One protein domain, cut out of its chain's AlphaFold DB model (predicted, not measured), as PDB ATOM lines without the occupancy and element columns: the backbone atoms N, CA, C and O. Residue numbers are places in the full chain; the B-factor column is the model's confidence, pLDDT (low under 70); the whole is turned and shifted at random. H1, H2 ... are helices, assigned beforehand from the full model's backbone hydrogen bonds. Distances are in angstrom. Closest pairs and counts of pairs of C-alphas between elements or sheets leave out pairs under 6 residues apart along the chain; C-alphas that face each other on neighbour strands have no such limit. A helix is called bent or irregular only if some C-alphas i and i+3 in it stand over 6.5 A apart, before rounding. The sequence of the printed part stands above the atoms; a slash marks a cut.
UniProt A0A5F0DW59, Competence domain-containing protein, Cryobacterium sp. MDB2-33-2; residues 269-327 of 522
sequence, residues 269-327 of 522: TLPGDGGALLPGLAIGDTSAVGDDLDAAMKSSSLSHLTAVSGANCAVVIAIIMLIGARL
ATOM      1  N   THR A 269      25.684 -31.323 -23.915       89.44
ATOM      2  CA  THR A 269      26.208 -32.675 -24.186       89.44
ATOM      3  C   THR A 269      27.265 -33.142 -23.175       89.44
ATOM      4  O   THR A 269      27.592 -34.330 -23.144       89.44
ATOM      5  N   LEU A 270      27.809 -32.245 -22.337       86.50
ATOM      6  CA  LEU A 270      28.788 -32.623 -21.314       86.50
ATOM      7  C   LEU A 270      28.132 -33.433 -20.180       86.50
ATOM      8  O   LEU A 270      27.043 -33.085 -19.724       86.50
ATOM      9  N   PRO A 271      28.814 -34.468 -19.656       83.38
ATOM     10  CA  PRO A 271      28.306 -35.254 -18.540       83.38
ATOM     11  C   PRO A 271      28.310 -34.463 -17.221       83.38
ATOM     12  O   PRO A 271      29.263 -33.746 -16.903       83.38
ATOM     13  N   GLY A 272      27.264 -34.673 -16.417       83.25
ATOM     14  CA  GLY A 272      27.083 -34.038 -15.110       83.25
ATOM     15  C   GLY A 272      26.807 -32.533 -15.188       83.25
ATOM     16  O   GLY A 272      26.495 -31.983 -16.243       83.25
ATOM     17  N   ASP A 273      26.967 -31.841 -14.061       82.00
ATOM     18  CA  ASP A 273      26.618 -30.417 -13.925       82.00
ATOM     19  C   ASP A 273      27.464 -29.472 -14.798       82.00
ATOM     20  O   ASP A 273      27.120 -28.303 -14.985       82.00
ATOM     21  N   GLY A 274      28.569 -29.968 -15.368       77.75
ATOM     22  CA  GLY A 274      29.468 -29.195 -16.224       77.75
ATOM     23  C   GLY A 274      28.755 -28.532 -17.405       77.75
ATOM     24  O   GLY A 274      29.077 -27.390 -17.730       77.75
ATOM     25  N   GLY A 275      27.749 -29.189 -17.992       82.75
ATOM     26  CA  GLY A 275      26.971 -28.627 -19.098       82.75
ATOM     27  C   GLY A 275      26.094 -27.432 -18.708       82.75
ATOM     28  O   GLY A 275      25.963 -26.489 -19.485       82.75
ATOM     29  N   ALA A 276      25.566 -27.413 -17.479       81.94
ATOM     30  CA  ALA A 276      24.804 -26.283 -16.942       81.94
ATOM     31  C   ALA A 276      25.715 -25.136 -16.463       81.94
ATOM     32  O   ALA A 276      25.358 -23.961 -16.574       81.94
ATOM     33  N   LEU A 277      26.906 -25.460 -15.944       83.31
ATOM     34  CA  LEU A 277      27.859 -24.475 -15.423       83.31
ATOM     35  C   LEU A 277      28.707 -23.799 -16.508       83.31
ATOM     36  O   LEU A 277      29.088 -22.639 -16.338       83.31
ATOM     37  N   LEU A 278      29.021 -24.486 -17.610       83.62
ATOM     38  CA  LEU A 278      29.919 -23.977 -18.651       83.62
ATOM     39  C   LEU A 278      29.393 -22.696 -19.345       83.62
ATOM     40  O   LEU A 278      30.179 -21.749 -19.466       83.62
ATOM     41  N   PRO A 279      28.097 -22.572 -19.715       82.19
ATOM     42  CA  PRO A 279      27.515 -21.308 -20.179       82.19
ATOM     43  C   PRO A 279      27.597 -20.194 -19.126       82.19
ATOM     44  O   PRO A 279      28.010 -19.068 -19.433       82.19
ATOM     45  N   GLY A 280      27.316 -20.520 -17.862       77.06
ATOM     46  CA  GLY A 280      27.412 -19.583 -16.741       77.06
ATOM     47  C   GLY A 280      28.830 -19.045 -16.538       77.06
ATOM     48  O   GLY A 280      29.017 -17.849 -16.322       77.06
ATOM     49  N   LEU A 281      29.841 -19.904 -16.674       78.12
ATOM     50  CA  LEU A 281      31.249 -19.541 -16.528       78.12
ATOM     51  C   LEU A 281      31.755 -18.692 -17.709       78.12
ATOM     52  O   LEU A 281      32.386 -17.650 -17.508       78.12
ATOM     53  N   ALA A 282      31.493 -19.138 -18.941       75.56
ATOM     54  CA  ALA A 282      32.095 -18.566 -20.143       75.56
ATOM     55  C   ALA A 282      31.413 -17.275 -20.620       75.56
ATOM     56  O   ALA A 282      32.102 -16.353 -21.058       75.56
ATOM     57  N   ILE A 283      30.080 -17.193 -20.527       73.69
ATOM     58  CA  ILE A 283      29.288 -16.064 -21.053       73.69
ATOM     59  C   ILE A 283      28.339 -15.430 -20.024       73.69
ATOM     60  O   ILE A 283      27.660 -14.456 -20.352       73.69
ATOM     61  N   GLY A 284      28.302 -15.936 -18.786       73.38
ATOM     62  CA  GLY A 284      27.423 -15.419 -17.731       73.38
ATOM     63  C   GLY A 284      25.965 -15.871 -17.853       73.38
ATOM     64  O   GLY A 284      25.099 -15.286 -17.204       73.38
ATOM     65  N   ASP A 285      25.684 -16.880 -18.681       77.06
ATOM     66  CA  ASP A 285      24.336 -17.416 -18.865       77.06
ATOM     67  C   ASP A 285      24.033 -18.486 -17.809       77.06
ATOM     68  O   ASP A 285      24.462 -19.632 -17.911       77.06
ATOM     69  N   THR A 286      23.301 -18.095 -16.767       77.00
ATOM     70  CA  THR A 286      22.882 -18.999 -15.687       77.00
ATOM     71  C   THR A 286      21.458 -19.530 -15.875       77.00
ATOM     72  O   THR A 286      20.846 -19.950 -14.897       77.00
ATOM     73  N   SER A 287      20.882 -19.470 -17.082       75.75
ATOM     74  CA  SER A 287      19.508 -19.940 -17.339       75.75
ATOM     75  C   SER A 287      19.345 -21.459 -17.179       75.75
ATOM     76  O   SER A 287      18.290 -21.915 -16.742       75.75
ATOM     77  N   ALA A 288      20.403 -22.227 -17.469       76.81
ATOM     78  CA  ALA A 288      20.448 -23.685 -17.343       76.81
ATOM     79  C   ALA A 288      20.796 -24.195 -15.927       76.81
ATOM     80  O   ALA A 288      20.733 -25.397 -15.677       76.81
ATOM     81  N   VAL A 289      21.176 -23.313 -14.995       77.25
ATOM     82  CA  VAL A 289      21.544 -23.705 -13.624       77.25
ATOM     83  C   VAL A 289      20.269 -23.939 -12.809       77.25
ATOM     84  O   VAL A 289      19.530 -22.997 -12.525       77.25
ATOM     85  N   GLY A 290      20.012 -25.198 -12.444       76.81
ATOM     86  CA  GLY A 290      18.899 -25.579 -11.570       76.81
ATOM     87  C   GLY A 290      19.108 -25.169 -10.108       76.81
ATOM     88  O   GLY A 290      20.238 -24.945  -9.670       76.81
ATOM     89  N   ASP A 291      18.015 -25.102  -9.347       76.12
ATOM     90  CA  ASP A 291      18.024 -24.619  -7.960       76.12
ATOM     91  C   ASP A 291      18.878 -25.505  -7.028       76.12
ATOM     92  O   ASP A 291      19.617 -24.976  -6.197       76.12
ATOM     93  N   ASP A 292      18.874 -26.829  -7.227       77.00
ATOM     94  CA  ASP A 292      19.718 -27.779  -6.478       77.00
ATOM     95  C   ASP A 292      21.218 -27.553  -6.726       77.00
ATOM     96  O   ASP A 292      22.029 -27.574  -5.799       77.00
ATOM     97  N   LEU A 293      21.593 -27.277  -7.979       77.00
ATOM     98  CA  LEU A 293      22.973 -27.001  -8.375       77.00
ATOM     99  C   LEU A 293      23.441 -25.632  -7.858       77.00
ATOM    100  O   LEU A 293      24.574 -25.493  -7.396       77.00
ATOM    101  N   ASP A 294      22.571 -24.621  -7.874       75.56
ATOM    102  CA  ASP A 294      22.852 -23.326  -7.254       75.56
ATOM    103  C   ASP A 294      22.982 -23.450  -5.722       75.56
ATOM    104  O   ASP A 294      23.894 -22.869  -5.128       75.56
ATOM    105  N   ALA A 295      22.155 -24.276  -5.074       75.19
ATOM    106  CA  ALA A 295      22.285 -24.602  -3.655       75.19
ATOM    107  C   ALA A 295      23.598 -25.345  -3.341       75.19
ATOM    108  O   ALA A 295      24.282 -24.985  -2.379       75.19
ATOM    109  N   ALA A 296      24.004 -26.310  -4.173       77.00
ATOM    110  CA  ALA A 296      25.276 -27.025  -4.050       77.00
ATOM    111  C   ALA A 296      26.494 -26.107  -4.274       77.00
ATOM    112  O   ALA A 296      27.491 -26.195  -3.550       77.00
ATOM    113  N   MET A 297      26.415 -25.165  -5.222       76.75
ATOM    114  CA  MET A 297      27.441 -24.131  -5.405       76.75
ATOM    115  C   MET A 297      27.530 -23.191  -4.202       76.75
ATOM    116  O   MET A 297      28.638 -22.837  -3.796       76.75
ATOM    117  N   LYS A 298      26.393 -22.794  -3.617       79.75
ATOM    118  CA  LYS A 298      26.342 -21.930  -2.427       79.75
ATOM    119  C   LYS A 298      26.923 -22.625  -1.199       79.75
ATOM    120  O   LYS A 298      27.757 -22.032  -0.520       79.75
ATOM    121  N   SER A 299      26.543 -23.878  -0.938       78.56
ATOM    122  CA  SER A 299      27.080 -24.659   0.187       78.56
ATOM    123  C   SER A 299      28.579 -24.941   0.037       78.56
ATOM    124  O   SER A 299      29.307 -24.919   1.027       78.56
ATOM    125  N   SER A 300      29.059 -25.099  -1.200       79.69
ATOM    126  CA  SER A 300      30.481 -25.289  -1.527       79.69
ATOM    127  C   SER A 300      31.283 -23.982  -1.662       79.69
ATOM    128  O   SER A 300      32.474 -24.028  -1.964       79.69
ATOM    129  N   SER A 301      30.667 -22.808  -1.464       74.56
ATOM    130  CA  SER A 301      31.282 -21.478  -1.667       74.56
ATOM    131  C   SER A 301      31.780 -21.196  -3.106       74.56
ATOM    132  O   SER A 301      32.591 -20.300  -3.350       74.56
ATOM    133  N   LEU A 302      31.277 -21.939  -4.099       70.06
ATOM    134  CA  LEU A 302      31.671 -21.843  -5.511       70.06
ATOM    135  C   LEU A 302      30.871 -20.803  -6.313       70.06
ATOM    136  O   LEU A 302      31.280 -20.450  -7.419       70.06
ATOM    137  N   SER A 303      29.792 -20.235  -5.758       66.19
ATOM    138  CA  SER A 303      28.977 -19.187  -6.408       66.19
ATOM    139  C   SER A 303      29.776 -17.945  -6.846       66.19
ATOM    140  O   SER A 303      29.339 -17.184  -7.708       66.19
ATOM    141  N   HIS A 304      30.965 -17.726  -6.281       65.56
ATOM    142  CA  HIS A 304      31.863 -16.647  -6.692       65.56
ATOM    143  C   HIS A 304      32.503 -16.861  -8.077       65.56
ATOM    144  O   HIS A 304      32.933 -15.885  -8.688       65.56
ATOM    145  N   LEU A 305      32.542 -18.091  -8.608       61.03
ATOM    146  CA  LEU A 305      33.121 -18.375  -9.930       61.03
ATOM    147  C   LEU A 305      32.191 -17.975 -11.085       61.03
ATOM    148  O   LEU A 305      32.664 -17.484 -12.108       61.03
ATOM    149  N   THR A 306      30.873 -18.110 -10.915       57.38
ATOM    150  CA  THR A 306      29.874 -17.690 -11.917       57.38
ATOM    151  C   THR A 306      29.597 -16.182 -11.857       57.38
ATOM    152  O   THR A 306      29.376 -15.543 -12.884       57.38
ATOM    153  N   ALA A 307      29.705 -15.563 -10.676       50.94
ATOM    154  CA  ALA A 307      29.462 -14.131 -10.477       50.94
ATOM    155  C   ALA A 307      30.525 -13.186 -11.094       50.94
ATOM    156  O   ALA A 307      30.294 -11.979 -11.180       50.94
ATOM    157  N   VAL A 308      31.690 -13.700 -11.514       51.34
ATOM    158  CA  VAL A 308      32.871 -12.897 -11.917       51.34
ATOM    159  C   VAL A 308      33.129 -12.912 -13.441       51.34
ATOM    160  O   VAL A 308      34.107 -12.338 -13.919       51.34
ATOM    161  N   SER A 309      32.206 -13.457 -14.246       55.31
ATOM    162  CA  SER A 309      32.319 -13.545 -15.721       55.31
ATOM    163  C   SER A 309      32.680 -12.209 -16.419       55.31
ATOM    164  O   SER A 309      33.456 -12.176 -17.379       55.31
ATOM    165  N   GLY A 310      32.236 -11.070 -15.867       51.91
ATOM    166  CA  GLY A 310      32.597  -9.736 -16.364       51.91
ATOM    167  C   GLY A 310      34.101  -9.419 -16.324       51.91
ATOM    168  O   GLY A 310      34.596  -8.737 -17.222       51.91
ATOM    169  N   ALA A 311      34.851  -9.934 -15.343       54.06
ATOM    170  CA  ALA A 311      36.297  -9.723 -15.254       54.06
ATOM    171  C   ALA A 311      37.055 -10.525 -16.324       54.06
ATOM    172  O   ALA A 311      37.961  -9.989 -16.960       54.06
ATOM    173  N   ASN A 312      36.640 -11.770 -16.580       62.78
ATOM    174  CA  ASN A 312      37.238 -12.623 -17.611       62.78
ATOM    175  C   ASN A 312      37.075 -11.991 -19.004       62.78
ATOM    176  O   ASN A 312      38.051 -11.832 -19.739       62.78
ATOM    177  N   CYS A 313      35.864 -11.526 -19.329       63.31
ATOM    178  CA  CYS A 313      35.604 -10.816 -20.581       63.31
ATOM    179  C   CYS A 313      36.362  -9.473 -20.659       63.31
ATOM    180  O   CYS A 313      36.980  -9.168 -21.680       63.31
ATOM    181  N   ALA A 314      36.414  -8.698 -19.567       62.22
ATOM    182  CA  ALA A 314      37.183  -7.451 -19.517       62.22
ATOM    183  C   ALA A 314      38.693  -7.669 -19.733       62.22
ATOM    184  O   ALA A 314      39.326  -6.862 -20.415       62.22
ATOM    185  N   VAL A 315      39.269  -8.762 -19.217       65.19
ATOM    186  CA  VAL A 315      40.668  -9.150 -19.471       65.19
ATOM    187  C   VAL A 315      40.882  -9.492 -20.947       65.19
ATOM    188  O   VAL A 315      41.825  -8.980 -21.548       65.19
ATOM    189  N   VAL A 316      39.994 -10.276 -21.568       75.75
ATOM    190  CA  VAL A 316      40.077 -10.594 -23.007       75.75
ATOM    191  C   VAL A 316      39.983  -9.323 -23.863       75.75
ATOM    192  O   VAL A 316      40.820  -9.109 -24.740       75.75
ATOM    193  N   ILE A 317      39.041  -8.422 -23.567       80.50
ATOM    194  CA  ILE A 317      38.911  -7.127 -24.257       80.50
ATOM    195  C   ILE A 317      40.159  -6.258 -24.038       80.50
ATOM    196  O   ILE A 317      40.650  -5.646 -24.988       80.50
ATOM    197  N   ALA A 318      40.714  -6.221 -22.823       73.38
ATOM    198  CA  ALA A 318      41.943  -5.487 -22.528       73.38
ATOM    199  C   ALA A 318      43.149  -6.045 -23.302       73.38
ATOM    200  O   ALA A 318      43.950  -5.263 -23.815       73.38
ATOM    201  N   ILE A 319      43.252  -7.370 -23.457       85.06
ATOM    202  CA  ILE A 319      44.275  -8.027 -24.285       85.06
ATOM    203  C   ILE A 319      44.093  -7.652 -25.762       85.06
ATOM    204  O   ILE A 319      45.052  -7.209 -26.393       85.06
ATOM    205  N   ILE A 320      42.875  -7.735 -26.308       87.94
ATOM    206  CA  ILE A 320      42.577  -7.354 -27.702       87.94
ATOM    207  C   ILE A 320      42.896  -5.871 -27.947       87.94
ATOM    208  O   ILE A 320      43.538  -5.533 -28.941       87.94
ATOM    209  N   MET A 321      42.523  -4.979 -27.026       79.94
ATOM    210  CA  MET A 321      42.835  -3.546 -27.105       79.94
ATOM    211  C   MET A 321      44.340  -3.271 -26.982       79.94
ATOM    212  O   MET A 321      44.872  -2.437 -27.718       79.94
ATOM    213  N   LEU A 322      45.055  -3.993 -26.113       83.56
ATOM    214  CA  LEU A 322      46.512  -3.910 -25.983       83.56
ATOM    215  C   LEU A 322      47.220  -4.383 -27.261       83.56
ATOM    216  O   LEU A 322      48.169  -3.734 -27.707       83.56
ATOM    217  N   ILE A 323      46.739  -5.464 -27.881       88.88
ATOM    218  CA  ILE A 323      47.219  -5.965 -29.174       88.88
ATOM    219  C   ILE A 323      46.922  -4.940 -30.275       88.88
ATOM    220  O   ILE A 323      47.840  -4.534 -30.983       88.88
ATOM    221  N   GLY A 324      45.696  -4.418 -30.378       82.81
ATOM    222  CA  GLY A 324      45.332  -3.382 -31.354       82.81
ATOM    223  C   GLY A 324      46.136  -2.082 -31.201       82.81
ATOM    224  O   GLY A 324      46.514  -1.452 -32.195       82.81
ATOM    225  N   ALA A 325      46.474  -1.706 -29.963       75.75
ATOM    226  CA  ALA A 325      47.359  -0.587 -29.656       75.75
ATOM    227  C   ALA A 325      48.823  -0.871 -30.043       75.75
ATOM    228  O   ALA A 325      49.468  -0.010 -30.650       75.75
ATOM    229  N   ARG A 326      49.337  -2.078 -29.754       77.25
ATOM    230  CA  ARG A 326      50.673  -2.558 -30.166       77.25
ATOM    231  C   ARG A 326      50.815  -2.612 -31.691       77.25
ATOM    232  O   ARG A 326      51.817  -2.132 -32.214       77.25
ATOM    233  N   LEU A 327      49.787  -3.086 -32.396       83.88
ATOM    234  CA  LEU A 327      49.698  -3.146 -33.862       83.88
ATOM    235  C   LEU A 327      49.419  -1.779 -34.523       83.88
ATOM    236  O   LEU A 327      49.295  -1.695 -35.741       83.88
TER     237      LEU A 327
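This is residues 269 to 327 of the 522 residues of the protein "Competence domain-containing protein" of Cryobacterium sp. MDB2-33-2 (UniProt A0A5F0DW59). A small body of three short helices, H1, H2 and H3, joined by loops, has one long straight arm, H4, whose residues 314 to 326 stick out freely with Leu 327. In the body, the chain folds back after H1 to reach H2, and H3 then returns to H1 near the base of the arm. The 59 printed residues include four named helices, H1 to H4 in chain order, and no named strand; the class is all helix. The whole is loose, with a radius of gyration of the C-alphas of 14.7 A, and elongated, spanning 47 by 26 by 15 A.

Find C-alpha 274 at (29.468, -29.195, -16.224); from there H1 runs 14.0 A through residues 274 to 283. It is irregular, but only just: C-alphas 276 and 279 are 6.53 A apart. Next come H2, residues 291 to 299, 12.2 A long, and H3, residues 303 to 306, 5.8 A. H4, residues 309 to 326, runs 25.8 A from (32.319, -13.545, -15.721) to (50.673, -2.558, -30.166).

Look at Leu 281: its C-alpha is 5.2 A from that of Thr 306, the closest pair where H1 and H3 touch. H1 and H4 touch only at their ends, H4 with residue 309 alone; the closest C-alphas, of Leu 281 and Ser 309, are 6.1 A apart. Their lines stand at a steep tilt of 46 degrees, the same way. H2 and H3 are close but not clearly touching, with the C-alphas of Met 297 and Ser 303 closest at 5.3 A. H2 is apart from H1 and H4, while H3 and H4 meet only through their link. In H2 and H4 every O i to N i+4 pair is within hydrogen-bond range, in H1 4 of 6; H3 is too short for such a pair.

The C-alphas of Asp 292 and Leu 327 are the two farthest apart, at 47.5 A. Without residues 314 to 327, the body spans 26 by 26 by 15 A. The printed part has no cut and no long link. The model's mean pLDDT over the printed part is 74.8; look for values under 70 at residues 303 to 315.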